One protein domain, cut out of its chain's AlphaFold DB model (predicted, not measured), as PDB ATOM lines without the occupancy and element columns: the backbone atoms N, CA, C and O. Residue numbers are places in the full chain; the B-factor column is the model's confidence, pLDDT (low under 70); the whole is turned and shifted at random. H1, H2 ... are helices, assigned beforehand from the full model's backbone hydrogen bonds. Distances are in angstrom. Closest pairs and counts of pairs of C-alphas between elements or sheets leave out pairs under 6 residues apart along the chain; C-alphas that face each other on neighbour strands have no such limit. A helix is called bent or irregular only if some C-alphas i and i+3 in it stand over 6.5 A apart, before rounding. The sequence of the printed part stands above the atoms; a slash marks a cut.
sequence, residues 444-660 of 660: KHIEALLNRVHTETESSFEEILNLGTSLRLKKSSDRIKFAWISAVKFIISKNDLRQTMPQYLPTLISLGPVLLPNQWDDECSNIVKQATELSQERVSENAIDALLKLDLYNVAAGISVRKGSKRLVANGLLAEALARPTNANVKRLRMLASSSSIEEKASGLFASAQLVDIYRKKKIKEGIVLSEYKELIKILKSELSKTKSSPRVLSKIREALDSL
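AT A GLANCE: This is residues 444 to 660 of the 660 residues of an uncharacterized protein of Bdellovibrio sp. ArHS (UniProt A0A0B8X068). What shape do these atoms make? They make a curved solenoid of helices: H2, H5, H7, H9, H11 and H13 stand side by side as the inner row of an arc, each running the same way as the one before, and H1, H3, H6, H8, H10 and H12 make an outer row round it. The arc is open between H2 and H13 at its two ends, the outer row is broken between H8 and H10, and little H4 stands across one end of H3. What is it made of? The printed part has 217 residues with thirteen named helices, H1 to H13 in chain order, and no named strand; the class is all helix. How dense is it? It is compact, with a radius of gyration of the C-alphas of 18.2 A, and elongated, with spans of 52 by 33 by 29 A.

HOW THE PARTS SIT: How does the printed part begin? H1, residues 444 to 455, and H2, residues 458 to 470, form a helical hairpin at a shallow tilt of 32 degrees, only just short of steep; they touch with residues 449 to 453 and 460 to 464 alone, the closest C-alphas being those of Arg 452 and Ser 460, 6.2 A apart. H3, residues 478 to 493, is apart from H2 but touches H1, the closest C-alphas being those of Glu 447 and Ala 483, 5.4 A apart. H4, residues 495 to 500, only just touches residues 491 to 492 of H3, only at the corner, with 3 pairs of C-alphas within 8 A; the closest are those of Ile 491 and Arg 498, 6.8 A apart. Which helices come next? H5, residues 504 to 515, touches H2, the closest C-alphas being those of Gly 468 and Leu 511, 5.9 A apart. H6, residues 522 to 532, forms a hairpin with H7, residues 537 to 549, which touches H5 the same way at a shallow tilt of 4 degrees, with the C-alphas of Pro 506 and Val 539 closest at 4.5 A. H1, H2, H3, H5, H6 and H7 are an up and down bundle, each helix running against the one before it in the chain. What do the later helices touch? H8, residues 553 to 557, touches H9, residues 566 to 579, with the C-alphas of Ala 557 and Glu 576 closest at 4.9 A, and H9 touches H7, with those of Glu 541 and Leu 568 closest at 5.0 A. H10, residues 583 to 593, touches residues 600 to 608 alone of H11, residues 598 to 617, opposite ways at a steep tilt of 45 degrees, with the C-alphas of Ala 593 and Gly 604 closest at 4.1 A. H12, residues 627 to 640, touches H10, with the C-alphas of Arg 590 and Leu 632 closest at 5.8 A, and H13, residues 647 to 659, touches H11, with those of Asp 613 and Ala 656 closest at 4.7 A. What do the backbone atoms show? Every O i to N i+4 pair is within hydrogen-bond range in H3, H4 and H6 to H13, against 5 of 8 in H1, 6 of 9 in H2 and 6 of 8 in H5. H5 is irregular, but only just: C-alphas 510 and 513 are 6.9 A apart.

IN THESE COORDINATES: Where does H1 begin, and where does H13 end? C-alpha 444 is at (32.180, 13.495, -28.655) and C-alpha 659 at (35.154, 51.458, -21.629). How long are the longer helices? From first to last C-alpha H11 measures 28.5 A, H3 22.1 A, H12 20.8 A and H9 19.9 A.

THE WHOLE: How far does it reach, and is it cut? The two C-alphas farthest apart, those of Thr 455 and Ser 627, are 53.7 A apart; the printed part has no cut, no link is long, and Leu 660 is the chain's last residue. Where is confidence low? The mean pLDDT of the printed part is 83.5, and 21 residues are under 70, among them residues 618 to 626.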
ATOM      1  N   LYS A 444      33.039  14.685 -28.637       89.19
ATOM      2  CA  LYS A 444      32.180  13.495 -28.655       89.19
ATOM      3  C   LYS A 444      31.014  13.623 -27.680       89.19
ATOM      4  O   LYS A 444      29.885  13.300 -28.037       89.19
ATOM      5  N   HIS A 445      31.261  14.131 -26.474       88.56
ATOM      6  CA  HIS A 445      30.210  14.363 -25.486       88.56
ATOM      7  C   HIS A 445      29.251  15.470 -25.925       88.56
ATOM      8  O   HIS A 445      28.036  15.305 -25.820       88.56
ATOM      9  N   ILE A 446      29.784  16.574 -26.455       90.25
ATOM     10  CA  ILE A 446      28.981  17.691 -26.967       90.25
ATOM     11  C   ILE A 446      28.095  17.224 -28.127       90.25
ATOM     12  O   ILE A 446      26.896  17.498 -28.128       90.25
ATOM     13  N   GLU A 447      28.654  16.483 -29.085       91.25
ATOM     14  CA  GLU A 447      27.887  15.890 -30.183       91.25
ATOM     15  C   GLU A 447      26.806  14.942 -29.661       91.25
ATOM     16  O   GLU A 447      25.648  15.071 -30.054       91.25
ATOM     17  N   ALA A 448      27.155  13.997 -28.781       87.56
ATOM     18  CA  ALA A 448      26.201  13.034 -28.241       87.56
ATOM     19  C   ALA A 448      25.026  13.739 -27.553       87.56
ATOM     20  O   ALA A 448      23.871  13.374 -27.772       87.56
ATOM     21  N   LEU A 449      25.312  14.786 -26.778       87.00
ATOM     22  CA  LEU A 449      24.300  15.591 -26.107       87.00
ATOM     23  C   LEU A 449      23.400  16.345 -27.100       87.00
ATOM     24  O   LEU A 449      22.180  16.325 -26.960       87.00
ATOM     25  N   LEU A 450      23.972  16.960 -28.137       89.50
ATOM     26  CA  LEU A 450      23.192  17.614 -29.197       89.50
ATOM     27  C   LEU A 450      22.346  16.604 -29.984       89.50
ATOM     28  O   LEU A 450      21.210  16.895 -30.354       89.50
ATOM     29  N   ASN A 451      22.850  15.388 -30.186       88.75
ATOM     30  CA  ASN A 451      22.124  14.334 -30.881       88.75
ATOM     31  C   ASN A 451      20.951  13.775 -30.061       88.75
ATOM     32  O   ASN A 451      19.958  13.367 -30.664       88.75
ATOM     33  N   ARG A 452      20.978  13.848 -28.721       85.94
ATOM     34  CA  ARG A 452      19.830  13.487 -27.857       85.94
ATOM     35  C   ARG A 452      18.591  14.355 -28.086       85.94
ATOM     36  O   ARG A 452      17.483  13.925 -27.771       85.94
ATOM     37  N   VAL A 453      18.731  15.524 -28.721       82.88
ATOM     38  CA  VAL A 453      17.582  16.333 -29.169       82.88
ATOM     39  C   VAL A 453      16.624  15.515 -30.047       82.88
ATOM     40  O   VAL A 453      15.415  15.710 -29.976       82.88
ATOM     41  N   HIS A 454      17.143  14.549 -30.810       84.00
ATOM     42  CA  HIS A 454      16.346  13.682 -31.681       84.00
ATOM     43  C   HIS A 454      15.543  12.613 -30.919       84.00
ATOM     44  O   HIS A 454      14.671  11.984 -31.509       84.00
ATOM     45  N   THR A 455      15.832  12.393 -29.631       79.88
ATOM     46  CA  THR A 455      15.164  11.385 -28.786       79.88
ATOM     47  C   THR A 455      14.041  11.947 -27.900       79.88
ATOM     48  O   THR A 455      13.406  11.184 -27.183       79.88
ATOM     49  N   GLU A 456      13.763  13.255 -27.981       68.88
ATOM     50  CA  GLU A 456      12.554  13.924 -27.452       68.88
ATOM     51  C   GLU A 456      12.268  13.777 -25.931       68.88
ATOM     52  O   GLU A 456      11.112  13.834 -25.514       68.88
ATOM     53  N   THR A 457      13.281  13.642 -25.060       67.75
ATOM     54  CA  THR A 457      13.065  13.609 -23.593       67.75
ATOM     55  C   THR A 457      13.299  14.970 -22.922       67.75
ATOM     56  O   THR A 457      14.246  15.676 -23.273       67.75
ATOM     57  N   GLU A 458      12.492  15.327 -21.909       69.06
ATOM     58  CA  GLU A 458      12.688  16.548 -21.093       69.06
ATOM     59  C   GLU A 458      14.062  16.580 -20.405       69.06
ATOM     60  O   GLU A 458      14.699  17.629 -20.342       69.06
ATOM     61  N   SER A 459      14.567  15.422 -19.964       73.62
ATOM     62  CA  SER A 459      15.897  15.300 -19.349       73.62
ATOM     63  C   SER A 459      17.023  15.760 -20.280       73.62
ATOM     64  O   SER A 459      17.995  16.364 -19.832       73.62
ATOM     65  N   SER A 460      16.870  15.543 -21.591       71.12
ATOM     66  CA  SER A 460      17.850  15.983 -22.589       71.12
ATOM     67  C   SER A 460      17.939  17.512 -22.656       71.12
ATOM     68  O   SER A 460      18.991  18.056 -22.983       71.12
ATOM     69  N   PHE A 461      16.861  18.231 -22.321       74.75
ATOM     70  CA  PHE A 461      16.865  19.693 -22.317       74.75
ATOM     71  C   PHE A 461      17.734  20.284 -21.220       74.75
ATOM     72  O   PHE A 461      18.489  21.222 -21.468       74.75
ATOM     73  N   GLU A 462      17.588  19.768 -20.001       76.50
ATOM     74  CA  GLU A 462      18.305  20.280 -18.836       76.50
ATOM     75  C   GLU A 462      19.808  20.081 -19.012       76.50
ATOM     76  O   GLU A 462      20.596  20.988 -18.744       76.50
ATOM     77  N   GLU A 463      20.210  18.939 -19.569       77.75
ATOM     78  CA  GLU A 463      21.600  18.670 -19.923       77.75
ATOM     79  C   GLU A 463      22.129  19.663 -20.979       77.75
ATOM     80  O   GLU A 463      23.218  20.217 -20.814       77.75
ATOM     81  N   ILE A 464      21.348  19.967 -22.026       78.25
ATOM     82  CA  ILE A 464      21.711  20.963 -23.054       78.25
ATOM     83  C   ILE A 464      21.786  22.382 -22.471       78.25
ATOM     84  O   ILE A 464      22.670  23.158 -22.835       78.25
ATOM     85  N   LEU A 465      20.892  22.741 -21.549       74.38
ATOM     86  CA  LEU A 465      20.958  24.018 -20.837       74.38
ATOM     87  C   LEU A 465      22.229  24.120 -19.986       74.38
ATOM     88  O   LEU A 465      22.923  25.140 -20.034       74.38
ATOM     89  N   ASN A 466      22.562  23.053 -19.258       75.50
ATOM     90  CA  ASN A 466      23.766  22.967 -18.431       75.50
ATOM     91  C   ASN A 466      25.055  23.013 -19.260       75.50
ATOM     92  O   ASN A 466      26.097  23.472 -18.777       75.50
ATOM     93  N   LEU A 467      24.995  22.599 -20.530       74.88
ATOM     94  CA  LEU A 467      26.105  22.759 -21.460       74.88
ATOM     95  C   LEU A 467      26.480  24.238 -21.610       74.88
ATOM     96  O   LEU A 467      27.638  24.598 -21.423       74.88
ATOM     97  N   GLY A 468      25.510  25.114 -21.877       69.62
ATOM     98  CA  GLY A 468      25.766  26.534 -22.140       69.62
ATOM     99  C   GLY A 468      26.320  27.330 -20.966       69.62
ATOM    100  O   GLY A 468      27.018  28.322 -21.172       69.62
ATOM    101  N   THR A 469      26.003  26.925 -19.738       68.69
ATOM    102  CA  THR A 469      26.442  27.628 -18.524       68.69
ATOM    103  C   THR A 469      27.855  27.237 -18.101       68.69
ATOM    104  O   THR A 469      28.564  28.048 -17.504       68.69
ATOM    105  N   SER A 470      28.279  26.012 -18.417       74.19
ATOM    106  CA  SER A 470      29.539  25.440 -17.934       74.19
ATOM    107  C   SER A 470      30.607  25.278 -19.018       74.19
ATOM    108  O   SER A 470      31.796  25.231 -18.694       74.19
ATOM    109  N   LEU A 471      30.215  25.205 -20.293       81.94
ATOM    110  CA  LEU A 471      31.128  24.973 -21.404       81.94
ATOM    111  C   LEU A 471      31.847  26.257 -21.823       81.94
ATOM    112  O   LEU A 471      31.247  27.320 -21.988       81.94
ATOM    113  N   ARG A 472      33.156  26.136 -22.036       78.38
ATOM    114  CA  ARG A 472      34.002  27.190 -22.589       78.38
ATOM    115  C   ARG A 472      34.733  26.631 -23.796       78.38
ATOM    116  O   ARG A 472      35.508  25.701 -23.636       78.38
ATOM    117  N   LEU A 473      34.509  27.212 -24.966       79.69
ATOM    118  CA  LEU A 473      35.152  26.804 -26.213       79.69
ATOM    119  C   LEU A 473      35.952  27.974 -26.779       79.69
ATOM    120  O   LEU A 473      35.446  29.095 -26.833       79.69
ATOM    121  N   LYS A 474      37.192  27.719 -27.205       75.81
ATOM    122  CA  LYS A 474      37.945  28.672 -28.043       75.81
ATOM    123  C   LYS A 474      37.867  28.277 -29.506       75.81
ATOM    124  O   LYS A 474      37.789  29.145 -30.372       75.81
ATOM    125  N   LYS A 475      37.903  26.973 -29.766       79.00
ATOM    126  CA  LYS A 475      37.759  26.392 -31.094       79.00
ATOM    127  C   LYS A 475      36.656  25.351 -31.091       79.00
ATOM    128  O   LYS A 475      36.503  24.589 -30.140       79.00
ATOM    129  N   SER A 476      35.925  25.314 -32.192       85.38
ATOM    130  CA  SER A 476      34.957  24.271 -32.483       85.38
ATOM    131  C   SER A 476      35.456  23.373 -33.607       85.38
ATOM    132  O   SER A 476      36.187  23.825 -34.498       85.38
ATOM    133  N   SER A 477      35.065  22.106 -33.557       87.94
ATOM    134  CA  SER A 477      35.260  21.158 -34.646       87.94
ATOM    135  C   SER A 477      34.038  21.112 -35.554       87.94
ATOM    136  O   SER A 477      32.918  21.452 -35.159       87.94
ATOM    137  N   ASP A 478      34.242  20.606 -36.768       90.25
ATOM    138  CA  ASP A 478      33.148  20.346 -37.705       90.25
ATOM    139  C   ASP A 478      32.110  19.386 -37.109       90.25
ATOM    140  O   ASP A 478      30.917  19.528 -37.359       90.25
ATOM    141  N   ARG A 479      32.541  18.464 -36.240       91.94
ATOM    142  CA  ARG A 479      31.670  17.534 -35.514       91.94
ATOM    143  C   ARG A 479      30.620  18.273 -34.677       91.94
ATOM    144  O   ARG A 479      29.428  18.005 -34.810       91.94
ATOM    145  N   ILE A 480      31.041  19.253 -33.872       92.94
ATOM    146  CA  ILE A 480      30.123  20.080 -33.069       92.94
ATOM    147  C   ILE A 480      29.216  20.916 -33.978       92.94
ATOM    148  O   ILE A 480      28.011  21.006 -33.730       92.94
ATOM    149  N   LYS A 481      29.774  21.505 -35.043       94.69
ATOM    150  CA  LYS A 481      29.011  22.289 -36.025       94.69
ATOM    151  C   LYS A 481      27.887  21.473 -36.650       94.69
ATOM    152  O   LYS A 481      26.734  21.903 -36.607       94.69
ATOM    153  N   PHE A 482      28.195  20.296 -37.188       95.38
ATOM    154  CA  PHE A 482      27.203  19.430 -37.818       95.38
ATOM    155  C   PHE A 482      26.142  18.957 -36.825       95.38
ATOM    156  O   PHE A 482      24.954  18.998 -37.149       95.38
ATOM    157  N   ALA A 483      26.537  18.594 -35.603       94.62
ATOM    158  CA  ALA A 483      25.602  18.193 -34.554       94.62
ATOM    159  C   ALA A 483      24.637  19.330 -34.175       94.62
ATOM    160  O   ALA A 483      23.426  19.120 -34.082       94.62
ATOM    161  N   TRP A 484      25.149  20.556 -34.022       95.31
ATOM    162  CA  TRP A 484      24.327  21.728 -33.715       95.31
ATOM    163  C   TRP A 484      23.369  22.066 -34.864       95.31
ATOM    164  O   TRP A 484      22.172  22.243 -34.633       95.31
ATOM    165  N   ILE A 485      23.868  22.082 -36.104       95.81
ATOM    166  CA  ILE A 485      23.056  22.282 -37.312       95.81
ATOM    167  C   ILE A 485      21.934  21.241 -37.387       95.81
ATOM    168  O   ILE A 485      20.777  21.603 -37.620       95.81
ATOM    169  N   SER A 486      22.256  19.963 -37.166       95.00
ATOM    170  CA  SER A 486      21.285  18.866 -37.189       95.00
ATOM    171  C   SER A 486      20.219  19.044 -36.114       95.00
ATOM    172  O   SER A 486      19.028  18.979 -36.418       95.00
ATOM    173  N   ALA A 487      20.625  19.346 -34.877       92.81
ATOM    174  CA  ALA A 487      19.706  19.572 -33.768       92.81
ATOM    175  C   ALA A 487      18.740  20.736 -34.051       92.81
ATOM    176  O   ALA A 487      17.532  20.602 -33.858       92.81
ATOM    177  N   VAL A 488      19.239  21.863 -34.570       94.12
ATOM    178  CA  VAL A 488      18.390  23.014 -34.914       94.12
ATOM    179  C   VAL A 488      17.430  22.670 -36.058       94.12
ATOM    180  O   VAL A 488      16.228  22.916 -35.932       94.12
ATOM    181  N   LYS A 489      17.917  22.048 -37.143       94.44
ATOM    182  CA  LYS A 489      17.077  21.604 -38.274       94.44
ATOM    183  C   LYS A 489      15.982  20.633 -37.818       94.44
ATOM    184  O   LYS A 489      14.836  20.767 -38.244       94.44
ATOM    185  N   PHE A 490      16.302  19.706 -36.916       92.44
ATOM    186  CA  PHE A 490      15.332  18.769 -36.359       92.44
ATOM    187  C   PHE A 490      14.189  19.502 -35.644       92.44
ATOM    188  O   PHE A 490      13.026  19.304 -36.006       92.44
ATOM    189  N   ILE A 491      14.490  20.432 -34.728       90.44
ATOM    190  CA  ILE A 491      13.452  21.216 -34.036       90.44
ATOM    191  C   ILE A 491      12.644  22.092 -35.011       90.44
ATOM    192  O   ILE A 491      11.422  22.204 -34.879       90.44
ATOM    193  N   ILE A 492      13.284  22.685 -36.026       92.06
ATOM    194  CA  ILE A 492      12.598  23.445 -37.092       92.06
ATOM    195  C   ILE A 492      11.647  22.551 -37.905       92.06
ATOM    196  O   ILE A 492      10.607  23.020 -38.370       92.06
ATOM    197  N   SER A 493      11.923  21.255 -38.037       90.94
ATOM    198  CA  SER A 493      11.037  20.322 -38.749       90.94
ATOM    199  C   SER A 493       9.874  19.786 -37.896       90.94
ATOM    200  O   SER A 493       8.834  19.416 -38.438       90.94
ATOM    201  N   LYS A 494      10.000  19.781 -36.561       89.50
ATOM    202  CA  LYS A 494       9.043  19.147 -35.634       89.50
ATOM    203  C   LYS A 494       8.087  20.147 -34.985       89.50
ATOM    204  O   LYS A 494       8.405  20.754 -33.966       89.50
ATOM    205  N   ASN A 495       6.893  20.311 -35.557       85.69
ATOM    206  CA  ASN A 495       5.906  21.260 -35.032       85.69
ATOM    207  C   ASN A 495       5.407  20.909 -33.626       85.69
ATOM    208  O   ASN A 495       5.327  21.799 -32.784       85.69
ATOM    209  N   ASP A 496       5.142  19.631 -33.361       85.19
ATOM    210  CA  ASP A 496       4.620  19.176 -32.067       85.19
ATOM    211  C   ASP A 496       5.607  19.481 -30.937       85.19
ATOM    212  O   ASP A 496       5.233  20.064 -29.924       85.19
ATOM    213  N   LEU A 497       6.898  19.220 -31.168       82.06
ATOM    214  CA  LEU A 497       7.963  19.512 -30.210       82.06
ATOM    215  C   LEU A 497       8.110  21.017 -29.937       82.06
ATOM    216  O   LEU A 497       8.384  21.425 -28.812       82.06
ATOM    217  N   ARG A 498       7.875  21.877 -30.937       86.81
ATOM    218  CA  ARG A 498       7.856  23.337 -30.731       86.81
ATOM    219  C   ARG A 498       6.662  23.812 -29.908       86.81
ATOM    220  O   ARG A 498       6.744  24.890 -29.322       86.81
ATOM    221  N   GLN A 499       5.564  23.059 -29.904       83.81
ATOM    222  CA  GLN A 499       4.380  23.369 -29.106       83.81
ATOM    223  C   GLN A 499       4.515  22.843 -27.676       83.81
ATOM    224  O   GLN A 499       4.176  23.562 -26.740       83.81
ATOM    225  N   THR A 500       5.039  21.628 -27.500       84.38
ATOM    226  CA  THR A 500       5.245  21.018 -26.178       84.38
ATOM    227  C   THR A 500       6.448  21.609 -25.447       84.38
ATOM    228  O   THR A 500       6.407  21.767 -24.231       84.38
ATOM    229  N   MET A 501       7.503  21.988 -26.177       82.44
ATOM    230  CA  MET A 501       8.766  22.482 -25.619       82.44
ATOM    231  C   MET A 501       9.254  23.760 -26.334       82.44
ATOM    232  O   MET A 501      10.331  23.782 -26.943       82.44
ATOM    233  N   PRO A 502       8.503  24.877 -26.249       85.31
ATOM    234  CA  PRO A 502       8.802  26.125 -26.968       85.31
ATOM    235  C   PRO A 502      10.169  26.749 -26.626       85.31
ATOM    236  O   PRO A 502      10.672  27.608 -27.348       85.31
ATOM    237  N   GLN A 503      10.799  26.329 -25.530       85.00
ATOM    238  CA  GLN A 503      12.106  26.791 -25.076       85.00
ATOM    239  C   GLN A 503      13.311  26.098 -25.742       85.00
ATOM    240  O   GLN A 503      14.428  26.603 -25.603       85.00
ATOM    241  N   TYR A 504      13.124  24.994 -26.476       86.62
ATOM    242  CA  TYR A 504      14.234  24.231 -27.074       86.62
ATOM    243  C   TYR A 504      14.960  25.015 -28.164       86.62
ATOM    244  O   TYR A 504      16.158  25.281 -28.061       86.62
ATOM    245  N   LEU A 505      14.220  25.432 -29.193       90.44
ATOM    246  CA  LEU A 505      14.776  26.166 -30.325       90.44
ATOM    247  C   LEU A 505      15.504  27.454 -29.905       90.44
ATOM    248  O   LEU A 505      16.669  27.608 -30.272       90.44
ATOM    249  N   PRO A 506      14.907  28.366 -29.107       90.50
ATOM    250  CA  PRO A 506      15.614  29.576 -28.707       90.50
ATOM    251  C   PRO A 506      16.865  29.271 -27.871       90.50
ATOM    252  O   PRO A 506      17.856  29.994 -27.994       90.50
ATOM    253  N   THR A 507      16.859  28.211 -27.055       88.88
ATOM    254  CA  THR A 507      18.046  27.770 -26.305       88.88
ATOM    255  C   THR A 507      19.154  27.320 -27.253       88.88
ATOM    256  O   THR A 507      20.253  27.868 -27.181       88.88
ATOM    257  N   LEU A 508      18.868  26.417 -28.198       91.19
ATOM    258  CA  LEU A 508      19.855  25.945 -29.179       91.19
ATOM    259  C   LEU A 508      20.448  27.094 -30.003       91.19
ATOM    260  O   LEU A 508      21.663  27.157 -30.183       91.19
ATOM    261  N   ILE A 509      19.617  28.050 -30.431       93.44
ATOM    262  CA  ILE A 509      20.079  29.251 -31.140       93.44
ATOM    263  C   ILE A 509      21.031  30.074 -30.259       93.44
ATOM    264  O   ILE A 509      22.093  30.489 -30.718       93.44
ATOM    265  N   SER A 510      20.701  30.264 -28.977       90.12
ATOM    266  CA  SER A 510      21.553  31.019 -28.047       90.12
ATOM    267  C   SER A 510      22.881  30.328 -27.712       90.12
ATOM    268  O   SER A 510      23.853  31.016 -27.392       90.12
ATOM    269  N   LEU A 511      22.927  28.994 -27.806       90.12
ATOM    270  CA  LEU A 511      24.133  28.188 -27.612       90.12
ATOM    271  C   LEU A 511      25.074  28.242 -28.815       90.12
ATOM    272  O   LEU A 511      26.277  28.095 -28.632       90.12
ATOM    273  N   GLY A 512      24.556  28.485 -30.023       92.38
ATOM    274  CA  GLY A 512      25.332  28.483 -31.265       92.38
ATOM    275  C   GLY A 512      26.653  29.268 -31.187       92.38
ATOM    276  O   GLY A 512      27.699  28.676 -31.423       92.38
ATOM    277  N   PRO A 513      26.663  30.549 -30.768       89.62
ATOM    278  CA  PRO A 513      27.901  31.324 -30.627       89.62
ATOM    279  C   PRO A 513      28.896  30.767 -29.603       89.62
ATOM    280  O   PRO A 513      30.096  30.976 -29.741       89.62
ATOM    281  N   VAL A 514      28.405  30.091 -28.557       88.44
ATOM    282  CA  VAL A 514      29.257  29.441 -27.546       88.44
ATOM    283  C   VAL A 514      29.862  28.165 -28.120       88.44
ATOM    284  O   VAL A 514      31.024  27.875 -27.867       88.44
ATOM    285  N   LEU A 515      29.082  27.418 -28.904       90.44
ATOM    286  CA  LEU A 515      29.494  26.160 -29.516       90.44
ATOM    287  C   LEU A 515      30.391  26.351 -30.739       90.44
ATOM    288  O   LEU A 515      31.221  25.488 -31.007       90.44
ATOM    289  N   LEU A 516      30.235  27.457 -31.470       91.75
ATOM    290  CA  LEU A 516      30.847  27.705 -32.779       91.75
ATOM    291  C   LEU A 516      31.602  29.052 -32.847       91.75
ATOM    292  O   LEU A 516      31.399  29.803 -33.802       91.75
ATOM    293  N   PRO A 517      32.490  29.385 -31.888       83.62
ATOM    294  CA  PRO A 517      33.143  30.700 -31.831       83.62
ATOM    295  C   PRO A 517      33.987  31.038 -33.073       83.62
ATOM    296  O   PRO A 517      34.198  32.209 -33.367       83.62
ATOM    297  N   ASN A 518      34.469  30.030 -33.808       82.31
ATOM    298  CA  ASN A 518      35.317  30.176 -34.996       82.31
ATOM    299  C   ASN A 518      34.882  29.300 -36.192       82.31
ATOM    300  O   ASN A 518      35.622  29.213 -37.166       82.31
ATOM    301  N   GLN A 519      33.728  28.631 -36.104       88.69
ATOM    302  CA  GLN A 519      33.201  27.718 -37.136       88.69
ATOM    303  C   GLN A 519      31.864  28.193 -37.718       88.69
ATOM    304  O   GLN A 519      31.152  27.442 -38.387       88.69
ATOM    305  N   TRP A 520      31.481  29.434 -37.422       92.06
ATOM    306  CA  TRP A 520      30.244  29.998 -37.930       92.06
ATOM    307  C   TRP A 520      30.398  30.435 -39.385       92.06
ATOM    308  O   TRP A 520      31.239  31.277 -39.693       92.06
ATOM    309  N   ASP A 521      29.551  29.907 -40.261       92.50
ATOM    310  CA  ASP A 521      29.535  30.225 -41.687       92.50
ATOM    311  C   ASP A 521      28.128  30.608 -42.186       92.50
ATOM    312  O   ASP A 521      27.195  30.875 -41.411       92.50
ATOM    313  N   ASP A 522      27.975  30.669 -43.509       92.06
ATOM    314  CA  ASP A 522      26.708  31.002 -44.157       92.06
ATOM    315  C   ASP A 522      25.629  29.942 -43.912       92.06
ATOM    316  O   ASP A 522      24.455  30.298 -43.779       92.06
ATOM    317  N   GLU A 523      25.988  28.658 -43.791       95.12
ATOM    318  CA  GLU A 523      25.019  27.607 -43.470       95.12
ATOM    319  C   GLU A 523      24.426  27.837 -42.075       95.12
ATOM    320  O   GLU A 523      23.199  27.871 -41.929       95.12
ATOM    321  N   CYS A 524      25.278  28.086 -41.073       95.44
ATOM    322  CA  CYS A 524      24.837  28.431 -39.720       95.44
ATOM    323  C   CYS A 524      23.900  29.650 -39.735       95.44
ATOM    324  O   CYS A 524      22.819  29.629 -39.143       95.44
ATOM    325  N   SER A 525      24.276  30.698 -40.471       94.06
ATOM    326  CA  SER A 525      23.482  31.925 -40.599       94.06
ATOM    327  C   SER A 525      22.120  31.687 -41.260       94.06
ATOM    328  O   SER A 525      21.109  32.241 -40.820       94.06
ATOM    329  N   ASN A 526      22.068  30.855 -42.301       92.50
ATOM    330  CA  ASN A 526      20.837  30.530 -43.017       92.50
ATOM    331  C   ASN A 526      19.872  29.715 -42.153       92.50
ATOM    332  O   ASN A 526      18.679  30.009 -42.141       92.50
ATOM    333  N   ILE A 527      20.375  28.756 -41.376       94.50
ATOM    334  CA  ILE A 527      19.554  27.974 -40.442       94.50
ATOM    335  C   ILE A 527      18.950  28.874 -39.360       94.50
ATOM    336  O   ILE A 527      17.770  28.745 -39.033       94.50
ATOM    337  N   VAL A 528      19.727  29.823 -38.827       93.94
ATOM    338  CA  VAL A 528      19.211  30.800 -37.856       93.94
ATOM    339  C   VAL A 528      18.115  31.662 -38.477       93.94
ATOM    340  O   VAL A 528      17.077  31.853 -37.849       93.94
ATOM    341  N   LYS A 529      18.295  32.142 -39.714       90.62
ATOM    342  CA  LYS A 529      17.243  32.886 -40.427       90.62
ATOM    343  C   LYS A 529      15.979  32.048 -40.607       90.62
ATOM    344  O   LYS A 529      14.908  32.528 -40.252       90.62
ATOM    345  N   GLN A 530      16.105  30.798 -41.056       91.56
ATOM    346  CA  GLN A 530      14.972  29.874 -41.187       91.56
ATOM    347  C   GLN A 530      14.239  29.689 -39.850       91.56
ATOM    348  O   GLN A 530      13.012  29.709 -39.805       91.56
ATOM    349  N   ALA A 531      14.972  29.587 -38.736       91.75
ATOM    350  CA  ALA A 531      14.368  29.503 -37.408       91.75
ATOM    351  C   ALA A 531      13.483  30.724 -37.083       91.75
ATOM    352  O   ALA A 531      12.434  30.571 -36.457       91.75
ATOM    353  N   THR A 532      13.870  31.930 -37.521       90.62
ATOM    354  CA  THR A 532      13.086  33.158 -37.278       90.62
ATOM    355  C   THR A 532      11.765  33.229 -38.051       90.62
ATOM    356  O   THR A 532      10.866  33.962 -37.641       90.62
ATOM    357  N   GLU A 533      11.590  32.435 -39.112       87.75
ATOM    358  CA  GLU A 533      10.345  32.396 -39.900       87.75
ATOM    359  C   GLU A 533       9.192  31.713 -39.137       87.75
ATOM    360  O   GLU A 533       8.017  31.935 -39.431       87.75
ATOM    361  N   LEU A 534       9.505  30.953 -38.081       82.06
ATOM    362  CA  LEU A 534       8.545  30.196 -37.266       82.06
ATOM    363  C   LEU A 534       7.688  31.059 -36.313       82.06
ATOM    364  O   LEU A 534       6.954  30.519 -35.488       82.06
ATOM    365  N   SER A 535       7.752  32.392 -36.422       66.81
ATOM    366  CA  SER A 535       6.908  33.368 -35.701       66.81
ATOM    367  C   SER A 535       6.988  33.339 -34.163       66.81
ATOM    368  O   SER A 535       6.109  33.867 -33.483       66.81
ATOM    369  N   GLN A 536       8.051  32.774 -33.585       82.25
ATOM    370  CA  GLN A 536       8.303  32.834 -32.142       82.25
ATOM    371  C   GLN A 536       9.229  34.010 -31.802       82.25
ATOM    372  O   GLN A 536      10.411  33.990 -32.142       82.25
ATOM    373  N   GLU A 537       8.722  35.010 -31.071       87.19
ATOM    374  CA  GLU A 537       9.486  36.227 -30.732       87.19
ATOM    375  C   GLU A 537      10.826  35.913 -30.049       87.19
ATOM    376  O   GLU A 537      11.860  36.470 -30.411       87.19
ATOM    377  N   ARG A 538      10.830  34.948 -29.118       88.44
ATOM    378  CA  ARG A 538      12.029  34.529 -28.376       88.44
ATOM    379  C   ARG A 538      13.109  33.911 -29.272       88.44
ATOM    380  O   ARG A 538      14.294  34.036 -28.965       88.44
ATOM    381  N   VAL A 539      12.719  33.250 -30.365       90.69
ATOM    382  CA  VAL A 539      13.668  32.701 -31.348       90.69
ATOM    383  C   VAL A 539      14.352  33.846 -32.079       90.69
ATOM    384  O   VAL A 539      15.578  33.876 -32.130       90.69
ATOM    385  N   SER A 540      13.584  34.829 -32.550       91.38
ATOM    386  CA  SER A 540      14.125  36.020 -33.209       91.38
ATOM    387  C   SER A 540      15.010  36.853 -32.277       91.38
ATOM    388  O   SER A 540      16.063  37.324 -32.698       91.38
ATOM    389  N   GLU A 541      14.646  36.988 -30.996       89.88
ATOM    390  CA  GLU A 541      15.483  37.672 -29.998       89.88
ATOM    391  C   GLU A 541      16.851  37.005 -29.854       89.88
ATOM    392  O   GLU A 541      17.883  37.671 -29.942       89.88
ATOM    393  N   ASN A 542      16.849  35.688 -29.636       91.25
ATOM    394  CA  ASN A 542      18.072  34.924 -29.430       91.25
ATOM    395  C   ASN A 542      18.893  34.807 -30.718       91.25
ATOM    396  O   ASN A 542      20.117  34.776 -30.638       91.25
ATOM    397  N   ALA A 543      18.247  34.787 -31.887       93.06
ATOM    398  CA  ALA A 543      18.904  34.821 -33.190       93.06
ATOM    399  C   ALA A 543      19.677  36.126 -33.392       93.06
ATOM    400  O   ALA A 543      20.858  36.090 -33.734       93.06
ATOM    401  N   ILE A 544      19.045  37.276 -33.128       92.19
ATOM    402  CA  ILE A 544      19.722  38.573 -33.222       92.19
ATOM    403  C   ILE A 544      20.869  38.638 -32.211       92.19
ATOM    404  O   ILE A 544      21.988  38.950 -32.603       92.19
ATOM    405  N   ASP A 545      20.640  38.276 -30.943       89.88
ATOM    406  CA  ASP A 545      21.703  38.262 -29.924       89.88
ATOM    407  C   ASP A 545      22.876  37.351 -30.318       89.88
ATOM    408  O   ASP A 545      24.037  37.700 -30.094       89.88
ATOM    409  N   ALA A 546      22.591  36.184 -30.903       91.06
ATOM    410  CA  ALA A 546      23.612  35.249 -31.350       91.06
ATOM    411  C   ALA A 546      24.466  35.834 -32.482       91.06
ATOM    412  O   ALA A 546      25.693  35.818 -32.399       91.06
ATOM    413  N   LEU A 547      23.823  36.412 -33.496       92.00
ATOM    414  CA  LEU A 547      24.504  37.035 -34.630       92.00
ATOM    415  C   LEU A 547      25.287  38.290 -34.217       92.00
ATOM    416  O   LEU A 547      26.381  38.517 -34.726       92.00
ATOM    417  N   LEU A 548      24.773  39.078 -33.264       89.25
ATOM    418  CA  LEU A 548      25.482  40.236 -32.710       89.25
ATOM    419  C   LEU A 548      26.767  39.828 -31.976       89.25
ATOM    420  O   LEU A 548      27.785  40.490 -32.151       89.25
ATOM    421  N   LYS A 549      26.750  38.735 -31.195       86.94
ATOM    422  CA  LYS A 549      27.951  38.200 -30.517       86.94
ATOM    423  C   LYS A 549      29.037  37.736 -31.488       86.94
ATOM    424  O   LYS A 549      30.206  37.737 -31.122       86.94
ATOM    425  N   LEU A 550      28.637  37.319 -32.686       86.81
ATOM    426  CA  LEU A 550      29.518  36.863 -33.762       86.81
ATOM    427  C   LEU A 550      29.878  37.982 -34.742       86.81
ATOM    428  O   LEU A 550      30.458  37.719 -35.789       86.81
ATOM    429  N   ASP A 551      29.511  39.225 -34.425       87.75
ATOM    430  CA  ASP A 551      29.769  40.395 -35.254       87.75
ATOM    431  C   ASP A 551      29.113  40.381 -36.651       87.75
ATOM    432  O   ASP A 551      29.481  41.152 -37.538       87.75
ATOM    433  N   LEU A 552      28.076  39.563 -36.844       88.69
ATOM    434  CA  LEU A 552      27.345  39.405 -38.104       88.69
ATOM    435  C   LEU A 552      26.189  40.411 -38.225       88.69
ATOM    436  O   LEU A 552      25.032  40.049 -38.452       88.69
ATOM    437  N   TYR A 553      26.488  41.704 -38.077       89.38
ATOM    438  CA  TYR A 553      25.473  42.762 -37.958       89.38
ATOM    439  C   TYR A 553      24.564  42.882 -39.185       89.38
ATOM    440  O   TYR A 553      23.358  43.051 -39.036       89.38
ATOM    441  N   ASN A 554      25.116  42.748 -40.395       87.12
ATOM    442  CA  ASN A 554      24.331  42.798 -41.636       87.12
ATOM    443  C   ASN A 554      23.313  41.652 -41.715       87.12
ATOM    444  O   ASN A 554      22.194  41.838 -42.188       87.12
ATOM    445  N   VAL A 555      23.694  40.471 -41.222       89.31
ATOM    446  CA  VAL A 555      22.824  39.292 -41.163       89.31
ATOM    447  C   VAL A 555      21.729  39.516 -40.122       89.31
ATOM    448  O   VAL A 555      20.556  39.298 -40.420       89.31
ATOM    449  N   ALA A 556      22.103  40.010 -38.939       89.62
ATOM    450  CA  ALA A 556      21.180  40.324 -37.851       89.62
ATOM    451  C   ALA A 556      20.157  41.406 -38.242       89.62
ATOM    452  O   ALA A 556      18.969  41.252 -37.970       89.62
ATOM    453  N   ALA A 557      20.592  42.462 -38.937       87.69
ATOM    454  CA  ALA A 557      19.730  43.539 -39.426       87.69
ATOM    455  C   ALA A 557      18.743  43.075 -40.514       87.69
ATOM    456  O   ALA A 557      17.725  43.723 -40.744       87.69
ATOM    457  N   GLY A 558      19.027  41.952 -41.183       84.81
ATOM    458  CA  GLY A 558      18.120  41.329 -42.148       84.81
ATOM    459  C   GLY A 558      16.928  40.601 -41.512       84.81
ATOM    460  O   GLY A 558      15.985  40.262 -42.226       84.81
ATOM    461  N   ILE A 559      16.938  40.363 -40.195       85.44
ATOM    462  CA  ILE A 559      15.815  39.747 -39.478       85.44
ATOM    463  C   ILE A 559      14.725  40.810 -39.293       85.44
ATOM    464  O   ILE A 559      14.940  41.834 -38.648       85.44
ATOM    465  N   SER A 560      13.542  40.591 -39.875       73.94
ATOM    466  CA  SER A 560      12.477  41.601 -39.878       73.94
ATOM    467  C   SER A 560      11.887  41.814 -38.482       73.94
ATOM    468  O   SER A 560      11.146  40.976 -37.974       73.94
ATOM    469  N   VAL A 561      12.154  42.975 -37.883       76.19
ATOM    470  CA  VAL A 561      11.590  43.371 -36.587       76.19
ATOM    471  C   VAL A 561      10.598  44.518 -36.777       76.19
ATOM    472  O   VAL A 561      10.924  45.691 -36.616       76.19
ATOM    473  N   ARG A 562       9.359  44.193 -37.168       59.81
ATOM    474  CA  ARG A 562       8.292  45.206 -37.335       59.81
ATOM    475  C   ARG A 562       7.414  45.369 -36.095       59.81
ATOM    476  O   ARG A 562       6.942  46.475 -35.836       59.81
ATOM    477  N   LYS A 563       7.189  44.289 -35.340       69.00
ATOM    478  CA  LYS A 563       6.416  44.231 -34.087       69.00
ATOM    479  C   LYS A 563       6.929  43.064 -33.236       69.00
ATOM    480  O   LYS A 563       7.417  42.089 -33.796       69.00
ATOM    481  N   GLY A 564       6.813  43.179 -31.918       78.06
ATOM    482  CA  GLY A 564       7.146  42.121 -30.964       78.06
ATOM    483  C   GLY A 564       7.545  42.688 -29.606       78.06
ATOM    484  O   GLY A 564       7.313  43.874 -29.334       78.06
ATOM    485  N   SER A 565       8.164  41.856 -28.770       85.44
ATOM    486  CA  SER A 565       8.697  42.260 -27.471       85.44
ATOM    487  C   SER A 565       9.601  43.499 -27.557       85.44
ATOM    488  O   SER A 565      10.267  43.779 -28.563       85.44
ATOM    489  N   LYS A 566       9.674  44.255 -26.457       88.94
ATOM    490  CA  LYS A 566      10.517  45.462 -26.386       88.94
ATOM    491  C   LYS A 566      12.003  45.136 -26.548       88.94
ATOM    492  O   LYS A 566      12.744  45.941 -27.113       88.94
ATOM    493  N   ARG A 567      12.412  43.935 -26.126       87.88
ATOM    494  CA  ARG A 567      13.761  43.405 -26.322       87.88
ATOM    495  C   ARG A 567      14.040  43.121 -27.792       87.88
ATOM    496  O   ARG A 567      15.073  43.558 -28.285       87.88
ATOM    497  N   LEU A 568      13.120  42.460 -28.495       89.31
ATOM    498  CA  LEU A 568      13.270  42.167 -29.919       89.31
ATOM    499  C   LEU A 568      13.446  43.459 -30.724       89.31
ATOM    500  O   LEU A 568      14.379  43.571 -31.517       89.31
ATOM    501  N   VAL A 569      12.601  44.462 -30.461       89.88
ATOM    502  CA  VAL A 569      12.676  45.782 -31.109       89.88
ATOM    503  C   VAL A 569      14.005  46.482 -30.818       89.88
ATOM    504  O   VAL A 569      14.642  46.986 -31.742       89.88
ATOM    505  N   ALA A 570      14.449  46.504 -29.559       90.81
ATOM    506  CA  ALA A 570      15.717  47.130 -29.189       90.81
ATOM    507  C   ALA A 570      16.927  46.424 -29.831       90.81
ATOM    508  O   ALA A 570      17.819  47.095 -30.348       90.81
ATOM    509  N   ASN A 571      16.929  45.090 -29.858       90.75
ATOM    510  CA  ASN A 571      17.981  44.285 -30.476       90.75
ATOM    511  C   ASN A 571      18.016  44.452 -32.003       90.75
ATOM    512  O   ASN A 571      19.095  44.583 -32.577       90.75
ATOM    513  N   GLY A 572      16.853  44.509 -32.658       90.81
ATOM    514  CA  GLY A 572      16.760  44.802 -34.091       90.81
ATOM    515  C   GLY A 572      17.341  46.174 -34.432       90.81
ATOM    516  O   GLY A 572      18.166  46.292 -35.332       90.81
ATOM    517  N   LEU A 573      17.003  47.204 -33.647       90.50
ATOM    518  CA  LEU A 573      17.570  48.546 -33.815       90.50
ATOM    519  C   LEU A 573      19.077  48.600 -33.553       90.50
ATOM    520  O   LEU A 573      19.787  49.339 -34.231       90.50
ATOM    521  N   LEU A 574      19.572  47.836 -32.576       91.62
ATOM    522  CA  LEU A 574      21.004  47.692 -32.327       91.62
ATOM    523  C   LEU A 574      21.711  47.072 -33.536       91.62
ATOM    524  O   LEU A 574      22.718  47.611 -33.988       91.62
ATOM    525  N   ALA A 575      21.163  45.989 -34.092       91.00
ATOM    526  CA  ALA A 575      21.694  45.356 -35.294       91.00
ATOM    527  C   ALA A 575      21.693  46.313 -36.496       91.00
ATOM    528  O   ALA A 575      22.717  46.449 -37.162       91.00
ATOM    529  N   GLU A 576      20.596  47.043 -36.727       89.75
ATOM    530  CA  GLU A 576      20.515  48.086 -37.760       89.75
ATOM    531  C   GLU A 576      21.565  49.192 -37.547       89.75
ATOM    532  O   GLU A 576      22.218  49.619 -38.499       89.75
ATOM    533  N   ALA A 577      21.753  49.656 -36.305       87.81
ATOM    534  CA  ALA A 577      22.706  50.714 -35.961       87.81
ATOM    535  C   ALA A 577      24.175  50.272 -36.073       87.81
ATOM    536  O   ALA A 577      25.037  51.101 -36.368       87.81
ATOM    537  N   LEU A 578      24.469  48.992 -35.837       87.38
ATOM    538  CA  LEU A 578      25.804  48.409 -36.000       87.38
ATOM    539  C   LEU A 578      26.119  48.080 -37.463       87.38
ATOM    540  O   LEU A 578      27.249  48.274 -37.899       87.38
ATOM    541  N   ALA A 579      25.126  47.624 -38.230       86.38
ATOM    542  CA  ALA A 579      25.269  47.363 -39.660       86.38
ATOM    543  C   ALA A 579      25.429  48.662 -40.463       86.38
ATOM    544  O   ALA A 579      26.261  48.749 -41.366       86.38
ATOM    545  N   ARG A 580      24.612  49.678 -40.150       83.25
ATOM    546  CA  ARG A 580      24.599  50.980 -40.829       83.25
ATOM    547  C   ARG A 580      24.429  52.112 -39.804       83.25
ATOM    548  O   ARG A 580      23.293  52.468 -39.462       83.25
ATOM    549  N   PRO A 581      25.540  52.709 -39.333       78.62
ATOM    550  CA  PRO A 581      25.528  53.847 -38.419       78.62
ATOM    551  C   PRO A 581      24.769  55.037 -39.014       78.62
ATOM    552  O   PRO A 581      25.254  55.702 -39.925       78.62
ATOM    553  N   THR A 582      23.578  55.349 -38.506       82.62
ATOM    554  CA  THR A 582      22.842  56.557 -38.910       82.62
ATOM    555  C   THR A 582      22.270  57.270 -37.693       82.62
ATOM    556  O   THR A 582      21.860  56.632 -36.720       82.62
ATOM    557  N   ASN A 583      22.164  58.603 -37.759       82.00
ATOM    558  CA  ASN A 583      21.504  59.383 -36.703       82.00
ATOM    559  C   ASN A 583      20.051  58.925 -36.506       82.00
ATOM    560  O   ASN A 583      19.549  58.969 -35.390       82.00
ATOM    561  N   ALA A 584      19.381  58.442 -37.556       85.81
ATOM    562  CA  ALA A 584      18.023  57.915 -37.461       85.81
ATOM    563  C   ALA A 584      17.943  56.679 -36.547       85.81
ATOM    564  O   ALA A 584      17.100  56.640 -35.648       85.81
ATOM    565  N   ASN A 585      18.843  55.708 -36.724       85.06
ATOM    566  CA  ASN A 585      18.856  54.480 -35.924       85.06
ATOM    567  C   ASN A 585      19.248  54.767 -34.468       85.06
ATOM    568  O   ASN A 585      18.570  54.319 -33.540       85.06
ATOM    569  N   VAL A 586      20.265  55.609 -34.254       84.50
ATOM    570  CA  VAL A 586      20.693  56.015 -32.904       84.50
ATOM    571  C   VAL A 586      19.609  56.835 -32.197       84.50
ATOM    572  O   VAL A 586      19.325  56.592 -31.025       84.50
ATOM    573  N   LYS A 587      18.910  57.728 -32.908       88.00
ATOM    574  CA  LYS A 587      17.761  58.472 -32.368       88.00
ATOM    575  C   LYS A 587      16.632  57.538 -31.933       88.00
ATOM    576  O   LYS A 587      16.017  57.778 -30.896       88.00
ATOM    577  N   ARG A 588      16.346  56.469 -32.685       89.69
ATOM    578  CA  ARG A 588      15.332  55.463 -32.307       89.69
ATOM    579  C   ARG A 588      15.722  54.711 -31.034       89.69
ATOM    580  O   ARG A 588      14.885  54.594 -30.141       89.69
ATOM    581  N   LEU A 589      16.985  54.303 -30.896       88.94
ATOM    582  CA  LEU A 589      17.502  53.724 -29.647       88.94
ATOM    583  C   LEU A 589      17.425  54.714 -28.478       88.94
ATOM    584  O   LEU A 589      16.972  54.350 -27.394       88.94
ATOM    585  N   ARG A 590      17.769  55.985 -28.714       89.69
ATOM    586  CA  ARG A 590      17.651  57.065 -27.725       89.69
ATOM    587  C   ARG A 590      16.213  57.243 -27.237       89.69
ATOM    588  O   ARG A 590      15.989  57.408 -26.040       89.69
ATOM    589  N   MET A 591      15.241  57.215 -28.152       91.00
ATOM    590  CA  MET A 591      13.818  57.309 -27.810       91.00
ATOM    591  C   MET A 591      13.374  56.136 -26.932       91.00
ATOM    592  O   MET A 591      12.695  56.372 -25.938       91.00
ATOM    593  N   LEU A 592      13.813  54.906 -27.228       90.69
ATOM    594  CA  LEU A 592      13.542  53.750 -26.364       90.69
ATOM    595  C   LEU A 592      14.189  53.907 -24.986       90.69
ATOM    596  O   LEU A 592      13.507  53.771 -23.977       90.69
ATOM    597  N   ALA A 593      15.472  54.274 -24.931       89.06
ATOM    598  CA  ALA A 593      16.209  54.499 -23.684       89.06
ATOM    599  C   ALA A 593      15.643  55.652 -22.827       89.06
ATOM    600  O   ALA A 593      15.926  55.733 -21.632       89.06
ATOM    601  N   SER A 594      14.839  56.531 -23.429       90.44
ATOM    602  CA  SER A 594      14.161  57.652 -22.766       90.44
ATOM    603  C   SER A 594      12.659  57.415 -22.574       90.44
ATOM    604  O   SER A 594      11.952  58.335 -22.166       90.44
ATOM    605  N   SER A 595      12.154  56.215 -22.888       91.12
ATOM    606  CA  SER A 595      10.727  55.900 -22.794       91.12
ATOM    607  C   SER A 595      10.229  55.987 -21.348       91.12
ATOM    608  O   SER A 595      10.957  55.716 -20.390       91.12
ATOM    609  N   SER A 596       8.956  56.354 -21.191       87.62
ATOM    610  CA  SER A 596       8.247  56.279 -19.910       87.62
ATOM    611  C   SER A 596       7.904  54.838 -19.522       87.62
ATOM    612  O   SER A 596       7.700  54.557 -18.341       87.62
ATOM    613  N   SER A 597       7.871  53.914 -20.489       90.69
ATOM    614  CA  SER A 597       7.683  52.488 -20.233       90.69
ATOM    615  C   SER A 597       8.961  51.868 -19.667       90.69
ATOM    616  O   SER A 597      10.031  51.967 -20.268       90.69
ATOM    617  N   ILE A 598       8.844  51.186 -18.522       86.88
ATOM    618  CA  ILE A 598       9.976  50.562 -17.814       86.88
ATOM    619  C   ILE A 598      10.687  49.532 -18.704       86.88
ATOM    620  O   ILE A 598      11.915  49.514 -18.763       86.88
ATOM    621  N   GLU A 599       9.933  48.700 -19.423       85.81
ATOM    622  CA  GLU A 599      10.482  47.631 -20.267       85.81
ATOM    623  C   GLU A 599      11.158  48.166 -21.533       85.81
ATOM    624  O   GLU A 599      12.228  47.690 -21.923       85.81
ATOM    625  N   GLU A 600      10.563  49.184 -22.161       88.69
ATOM    626  CA  GLU A 600      11.161  49.866 -23.314       88.69
ATOM    627  C   GLU A 600      12.435  50.591 -22.920       88.69
ATOM    628  O   GLU A 600      13.450  50.461 -23.601       88.69
ATOM    629  N   LYS A 601      12.394  51.292 -21.783       90.00
ATOM    630  CA  LYS A 601      13.547  51.973 -21.218       90.00
ATOM    631  C   LYS A 601      14.670  50.992 -20.914       90.00
ATOM    632  O   LYS A 601      15.794  51.218 -21.345       90.00
ATOM    633  N   ALA A 602      14.382  49.887 -20.228       87.25
ATOM    634  CA  ALA A 602      15.385  48.876 -19.902       87.25
ATOM    635  C   ALA A 602      16.011  48.249 -21.161       87.25
ATOM    636  O   ALA A 602      17.236  48.159 -21.255       87.25
ATOM    637  N   SER A 603      15.186  47.872 -22.142       89.44
ATOM    638  CA  SER A 603      15.651  47.284 -23.406       89.44
ATOM    639  C   SER A 603      16.473  48.289 -24.221       89.44
ATOM    640  O   SER A 603      17.558  47.966 -24.701       89.44
ATOM    641  N   GLY A 604      15.995  49.532 -24.312       91.00
ATOM    642  CA  GLY A 604      16.676  50.631 -24.990       91.00
ATOM    643  C   GLY A 604      18.009  50.987 -24.340       91.00
ATOM    644  O   GLY A 604      18.995  51.148 -25.052       91.00
ATOM    645  N   LEU A 605      18.076  51.056 -23.006       89.56
ATOM    646  CA  LEU A 605      19.318  51.299 -22.263       89.56
ATOM    647  C   LEU A 605      20.334  50.175 -22.468       89.56
ATOM    648  O   LEU A 605      21.510  50.454 -22.685       89.56
ATOM    649  N   PHE A 606      19.892  48.917 -22.433       88.88
ATOM    650  CA  PHE A 606      20.771  47.769 -22.642       88.88
ATOM    651  C   PHE A 606      21.356  47.752 -24.062       88.88
ATOM    652  O   PHE A 606      22.572  47.649 -24.219       88.88
ATOM    653  N   ALA A 607      20.514  47.935 -25.082       90.31
ATOM    654  CA  ALA A 607      20.947  48.038 -26.474       90.31
ATOM    655  C   ALA A 607      21.871  49.249 -26.706       90.31
ATOM    656  O   ALA A 607      22.890  49.140 -27.379       90.31
ATOM    657  N   SER A 608      21.560  50.389 -26.085       90.69
ATOM    658  CA  SER A 608      22.382  51.605 -26.128       90.69
ATOM    659  C   SER A 608      23.767  51.386 -25.512       90.69
ATOM    660  O   SER A 608      24.768  51.796 -26.092       90.69
ATOM    661  N   ALA A 609      23.845  50.708 -24.364       87.75
ATOM    662  CA  ALA A 609      25.115  50.366 -23.732       87.75
ATOM    663  C   ALA A 609      25.945  49.410 -24.603       87.75
ATOM    664  O   ALA A 609      27.144  49.617 -24.764       87.75
ATOM    665  N   GLN A 610      25.313  48.405 -25.222       86.94
ATOM    666  CA  GLN A 610      25.997  47.519 -26.171       86.94
ATOM    667  C   GLN A 610      26.518  48.261 -27.404       86.94
ATOM    668  O   GLN A 610      27.647  48.016 -27.819       86.94
ATOM    669  N   LEU A 611      25.726  49.180 -27.967       87.75
ATOM    670  CA  LEU A 611      26.151  50.010 -29.092       87.75
ATOM    671  C   LEU A 611      27.440  50.766 -28.750       87.75
ATOM    672  O   LEU A 611      28.388  50.732 -29.527       87.75
ATOM    673  N   VAL A 612      27.480  51.409 -27.579       83.62
ATOM    674  CA  VAL A 612      28.640  52.183 -27.108       83.62
ATOM    675  C   VAL A 612      29.872  51.297 -26.914       83.62
ATOM    676  O   VAL A 612      30.946  51.627 -27.417       83.62
ATOM    677  N   ASP A 613      29.709  50.158 -26.235       82.56
ATOM    678  CA  ASP A 613      30.783  49.186 -25.992       82.56
ATOM    679  C   ASP A 613      31.400  48.690 -27.317       82.56
ATOM    680  O   ASP A 613      32.619  48.717 -27.508       82.56
ATOM    681  N   ILE A 614      30.558  48.306 -28.284       78.69
ATOM    682  CA  ILE A 614      31.004  47.764 -29.575       78.69
ATOM    683  C   ILE A 614      31.642  48.841 -30.461       78.69
ATOM    684  O   ILE A 614      32.707  48.598 -31.034       78.69
ATOM    685  N   TYR A 615      31.039  50.032 -30.562       77.38
ATOM    686  CA  TYR A 615      31.584  51.132 -31.369       77.38
ATOM    687  C   TYR A 615      33.008  51.492 -30.943       77.38
ATOM    688  O   TYR A 615      33.873  51.713 -31.794       77.38
ATOM    689  N   ARG A 616      33.262  51.499 -29.630       72.19
ATOM    690  CA  ARG A 616      34.583  51.797 -29.083       72.19
ATOM    691  C   ARG A 616      35.572  50.655 -29.299       72.19
ATOM    692  O   ARG A 616      36.655  50.898 -29.830       72.19
ATOM    693  N   LYS A 617      35.213  49.419 -28.922       70.69
ATOM    694  CA  LYS A 617      36.092  48.238 -29.065       70.69
ATOM    695  C   LYS A 617      36.595  48.066 -30.491       70.69
ATOM    696  O   LYS A 617      37.756  47.728 -30.698       70.69
ATOM    697  N   LYS A 618      35.737  48.337 -31.473       65.00
ATOM    698  CA  LYS A 618      36.073  48.187 -32.890       65.00
ATOM    699  C   LYS A 618      36.790  49.384 -33.503       65.00
ATOM    700  O   LYS A 618      37.073  49.331 -34.695       65.00
ATOM    701  N   LYS A 619      37.071  50.445 -32.727       54.09
ATOM    702  CA  LYS A 619      37.577  51.728 -33.239       54.09
ATOM    703  C   LYS A 619      36.870  52.100 -34.548       54.09
ATOM    704  O   LYS A 619      37.540  52.436 -35.523       54.09
ATOM    705  N   ILE A 620      35.534  51.960 -34.607       54.06
ATOM    706  CA  ILE A 620      34.773  52.411 -35.780       54.06
ATOM    707  C   ILE A 620      35.102  53.898 -35.883       54.06
ATOM    708  O   ILE A 620      34.729  54.654 -34.988       54.06
ATOM    709  N   LYS A 621      35.943  54.243 -36.868       43.12
ATOM    710  CA  LYS A 621      36.799  55.437 -36.872       43.12
ATOM    711  C   LYS A 621      36.053  56.687 -36.407       43.12
ATOM    712  O   LYS A 621      34.878  56.877 -36.724       43.12
ATOM    713  N   GLU A 622      36.796  57.574 -35.752       42.06
ATOM    714  CA  GLU A 622      36.417  58.890 -35.210       42.06
ATOM    715  C   GLU A 622      35.663  59.834 -36.183       42.06
ATOM    716  O   GLU A 622      35.250  60.921 -35.789       42.06
ATOM    717  N   GLY A 623      35.405  59.429 -37.432       42.00
ATOM    718  CA  GLY A 623      34.655  60.187 -38.435       42.00
ATOM    719  C   GLY A 623      33.124  60.098 -38.342       42.00
ATOM    720  O   GLY A 623      32.434  60.873 -39.000       42.00
ATOM    721  N   ILE A 624      32.550  59.201 -37.532       50.34
ATOM    722  CA  ILE A 624      31.089  59.125 -37.350       50.34
ATOM    723  C   ILE A 624      30.683  59.987 -36.141       50.34
ATOM    724  O   ILE A 624      30.332  59.495 -35.069       50.34
ATOM    725  N   VAL A 625      30.732  61.317 -36.306       53.47
ATOM    726  CA  VAL A 625      30.213  62.283 -35.316       53.47
ATOM    727  C   VAL A 625      28.682  62.275 -35.358       53.47
ATOM    728  O   VAL A 625      28.031  63.191 -35.858       53.47
ATOM    729  N   LEU A 626      28.071  61.214 -34.833       62.84
ATOM    730  CA  LEU A 626      26.624  61.173 -34.633       62.84
ATOM    731  C   LEU A 626      26.303  62.033 -33.414       62.84
ATOM    732  O   LEU A 626      26.620  61.679 -32.278       62.84
ATOM    733  N   SER A 627      25.669  63.181 -33.641       70.44
ATOM    734  CA  SER A 627      25.158  64.043 -32.569       70.44
ATOM    735  C   SER A 627      24.286  63.253 -31.586       70.44
ATOM    736  O   SER A 627      24.381  63.438 -30.375       70.44
ATOM    737  N   GLU A 628      23.523  62.290 -32.103       79.50
ATOM    738  CA  GLU A 628      22.672  61.384 -31.332       79.50
ATOM    739  C   GLU A 628      23.464  60.415 -30.435       79.50
ATOM    740  O   GLU A 628      22.992  60.054 -29.358       79.50
ATOM    741  N   TYR A 629      24.694  60.049 -30.808       78.44
ATOM    742  CA  TYR A 629      25.553  59.175 -30.000       78.44
ATOM    743  C   TYR A 629      26.041  59.874 -28.724       78.44
ATOM    744  O   TYR A 629      26.028  59.288 -27.640       78.44
ATOM    745  N   LYS A 630      26.386  61.169 -28.813       79.88
ATOM    746  CA  LYS A 630      26.749  61.984 -27.637       79.88
ATOM    747  C   LYS A 630      25.585  62.104 -26.652       79.88
ATOM    748  O   LYS A 630      25.790  61.996 -25.443       79.88
ATOM    749  N   GLU A 631      24.368  62.300 -27.155       82.75
ATOM    750  CA  GLU A 631      23.160  62.360 -26.322       82.75
ATOM    751  C   GLU A 631      22.837  61.011 -25.670       82.75
ATOM    752  O   GLU A 631      22.454  60.956 -24.501       82.75
ATOM    753  N   LEU A 632      23.064  59.909 -26.383       83.75
ATOM    754  CA  LEU A 632      22.901  58.561 -25.848       83.75
ATOM    755  C   LEU A 632      23.874  58.294 -24.684       83.75
ATOM    756  O   LEU A 632      23.437  57.836 -23.630       83.75
ATOM    757  N   ILE A 633      25.149  58.696 -24.791       84.12
ATOM    758  CA  ILE A 633      26.111  58.628 -23.670       84.12
ATOM    759  C   ILE A 633      25.637  59.458 -22.466       84.12
ATOM    760  O   ILE A 633      25.756  59.004 -21.325       84.12
ATOM    761  N   LYS A 634      25.083  60.661 -22.684       86.81
ATOM    762  CA  LYS A 634      24.536  61.487 -21.590       86.81
ATOM    763  C   LYS A 634      23.400  60.771 -20.858       86.81
ATOM    764  O   LYS A 634      23.383  60.778 -19.628       86.81
ATOM    765  N   ILE A 635      22.496  60.118 -21.591       86.38
ATOM    766  CA  ILE A 635      21.404  59.330 -21.001       86.38
ATOM    767  C   ILE A 635      21.965  58.183 -20.159       86.38
ATOM    768  O   ILE A 635      21.574  58.054 -18.999       86.38
ATOM    769  N   LEU A 636      22.927  57.418 -20.686       87.00
ATOM    770  CA  LEU A 636      23.566  56.319 -19.953       87.00
ATOM    771  C   LEU A 636      24.223  56.802 -18.648       87.00
ATOM    772  O   LEU A 636      23.978  56.223 -17.590       87.00
ATOM    773  N   LYS A 637      24.982  57.909 -18.690       86.94
ATOM    774  CA  LYS A 637      25.584  58.526 -17.492       86.94
ATOM    775  C   LYS A 637      24.525  58.971 -16.479       86.94
ATOM    776  O   LYS A 637      24.697  58.765 -15.280       86.94
ATOM    777  N   SER A 638      23.423  59.554 -16.954       86.94
ATOM    778  CA  SER A 638      22.321  60.009 -16.099       86.94
ATOM    779  C   SER A 638      21.539  58.868 -15.445       86.94
ATOM    780  O   SER A 638      20.918  59.076 -14.409       86.94
ATOM    781  N   GLU A 639      21.527  57.678 -16.048       85.69
ATOM    782  CA  GLU A 639      20.859  56.504 -15.485       85.69
ATOM    783  C   GLU A 639      21.773  55.708 -14.560       85.69
ATOM    784  O   GLU A 639      21.286  55.171 -13.572       85.69
ATOM    785  N   LEU A 640      23.089  55.695 -14.797       82.75
ATOM    786  CA  LEU A 640      24.043  55.087 -13.866       82.75
ATOM    787  C   LEU A 640      24.022  55.777 -12.489       82.75
ATOM    788  O   LEU A 640      24.209  55.120 -11.468       82.75
ATOM    789  N   SER A 641      23.749  57.087 -12.450       76.62
ATOM    790  CA  SER A 641      23.593  57.842 -11.200       76.62
ATOM    791  C   SER A 641      22.245  57.620 -10.501       76.62
ATOM    792  O   SER A 641      22.073  58.040  -9.356       76.62
ATOM    793  N   LYS A 642      21.286  56.938 -11.144       75.94
ATOM    794  CA  LYS A 642      19.970  56.620 -10.576       75.94
ATOM    795  C   LYS A 642      19.926  55.154 -10.142       75.94
ATOM    796  O   LYS A 642      20.023  54.238 -10.947       75.94
ATOM    797  N   THR A 643      19.653  54.903  -8.867       59.81
ATOM    798  CA  THR A 643      19.604  53.550  -8.271       59.81
ATOM    799  C   THR A 643      18.360  52.718  -8.624       59.81
ATOM    800  O   THR A 643      18.172  51.641  -8.070       59.81
ATOM    801  N   LYS A 644      17.489  53.183  -9.531       67.38
ATOM    802  CA  LYS A 644      16.188  52.541  -9.824       67.38
ATOM    803  C   LYS A 644      16.203  51.543 -10.992       67.38
ATOM    804  O   LYS A 644      15.176  50.929 -11.265       67.38
ATOM    805  N   SER A 645      17.324  51.392 -11.691       72.44
ATOM    806  CA  SER A 645      17.445  50.481 -12.838       72.44
ATOM    807  C   SER A 645      17.870  49.071 -12.409       72.44
ATOM    808  O   SER A 645      18.516  48.891 -11.379       72.44
ATOM    809  N   SER A 646      17.522  48.053 -13.206       74.69
ATOM    810  CA  SER A 646      17.902  46.655 -12.943       74.69
ATOM    811  C   SER A 646      19.429  46.497 -12.803       74.69
ATOM    812  O   SER A 646      20.158  47.073 -13.619       74.69
ATOM    813  N   PRO A 647      19.937  45.670 -11.860       75.19
ATOM    814  CA  PRO A 647      21.371  45.420 -11.688       75.19
ATOM    815  C   PRO A 647      22.079  44.992 -12.977       75.19
ATOM    816  O   PRO A 647      23.194  45.430 -13.245       75.19
ATOM    817  N   ARG A 648      21.407  44.198 -13.823       72.94
ATOM    818  CA  ARG A 648      21.943  43.749 -15.116       72.94
ATOM    819  C   ARG A 648      22.113  44.902 -16.108       72.94
ATOM    820  O   ARG A 648      23.106  44.951 -16.827       72.94
ATOM    821  N   VAL A 649      21.158  45.833 -16.140       76.00
ATOM    822  CA  VAL A 649      21.236  47.033 -16.990       76.00
ATOM    823  C   VAL A 649      22.337  47.953 -16.475       76.00
ATOM    824  O   VAL A 649      23.176  48.379 -17.257       76.00
ATOM    825  N   LEU A 650      22.398  48.195 -15.163       76.69
ATOM    826  CA  LEU A 650      23.436  49.026 -14.548       76.69
ATOM    827  C   LEU A 650      24.845  48.457 -14.751       76.69
ATOM    828  O   LEU A 650      25.755  49.215 -15.067       76.69
ATOM    829  N   SER A 651      25.021  47.139 -14.626       77.12
ATOM    830  CA  SER A 651      26.283  46.454 -14.927       77.12
ATOM    831  C   SER A 651      26.694  46.666 -16.383       77.12
ATOM    832  O   SER A 651      27.827  47.070 -16.626       77.12
ATOM    833  N   LYS A 652      25.773  46.509 -17.344       79.94
ATOM    834  CA  LYS A 652      26.092  46.727 -18.762       79.94
ATOM    835  C   LYS A 652      26.388  48.193 -19.085       79.94
ATOM    836  O   LYS A 652      27.277  48.475 -19.881       79.94
ATOM    837  N   ILE A 653      25.669  49.127 -18.459       81.50
ATOM    838  CA  ILE A 653      25.949  50.564 -18.573       81.50
ATOM    839  C   ILE A 653      27.336  50.879 -18.014       81.50
ATOM    840  O   ILE A 653      28.081  51.615 -18.650       81.50
ATOM    841  N   ARG A 654      27.685  50.320 -16.850       81.19
ATOM    842  CA  ARG A 654      28.999  50.500 -16.232       81.19
ATOM    843  C   ARG A 654      30.104  49.954 -17.131       81.19
ATOM    844  O   ARG A 654      30.993  50.713 -17.461       81.19
ATOM    845  N   GLU A 655      29.982  48.728 -17.640       77.25
ATOM    846  CA  GLU A 655      30.935  48.172 -18.616       77.25
ATOM    847  C   GLU A 655      31.131  49.091 -19.832       77.25
ATOM    848  O   GLU A 655      32.257  49.356 -20.246       77.25
ATOM    849  N   ALA A 656      30.038  49.614 -20.397       75.50
ATOM    850  CA  ALA A 656      30.105  50.509 -21.547       75.50
ATOM    851  C   ALA A 656      30.750  51.864 -21.203       75.50
ATOM    852  O   ALA A 656      31.494  52.410 -22.015       75.50
ATOM    853  N   LEU A 657      30.476  52.419 -20.019       76.62
ATOM    854  CA  LEU A 657      31.005  53.713 -19.580       76.62
ATOM    855  C   LEU A 657      32.416  53.643 -18.994       76.62
ATOM    856  O   LEU A 657      33.102  54.648 -19.088       76.62
ATOM    857  N   ASP A 658      32.835  52.514 -18.429       74.38
ATOM    858  CA  ASP A 658      34.221  52.246 -18.024       74.38
ATOM    859  C   ASP A 658      35.086  51.965 -19.253       74.38
ATOM    860  O   ASP A 658      36.294  52.182 -19.232       74.38
ATOM    861  N   SER A 659      34.464  51.503 -20.348       59.75
ATOM    862  CA  SER A 659      35.154  51.458 -21.629       59.75
ATOM    863  C   SER A 659      35.536  52.874 -22.067       59.75
ATOM    864  O   SER A 659      36.684  53.014 -22.448       59.75
ATOM    865  N   LEU A 660      34.624  53.868 -21.948       61.91
ATOM    866  CA  LEU A 660      34.796  55.340 -21.734       61.91
ATOM    867  C   LEU A 660      36.182  55.913 -21.406       61.91
ATOM    868  O   LEU A 660      36.803  56.533 -22.308       61.91
TER     869      LEU A 660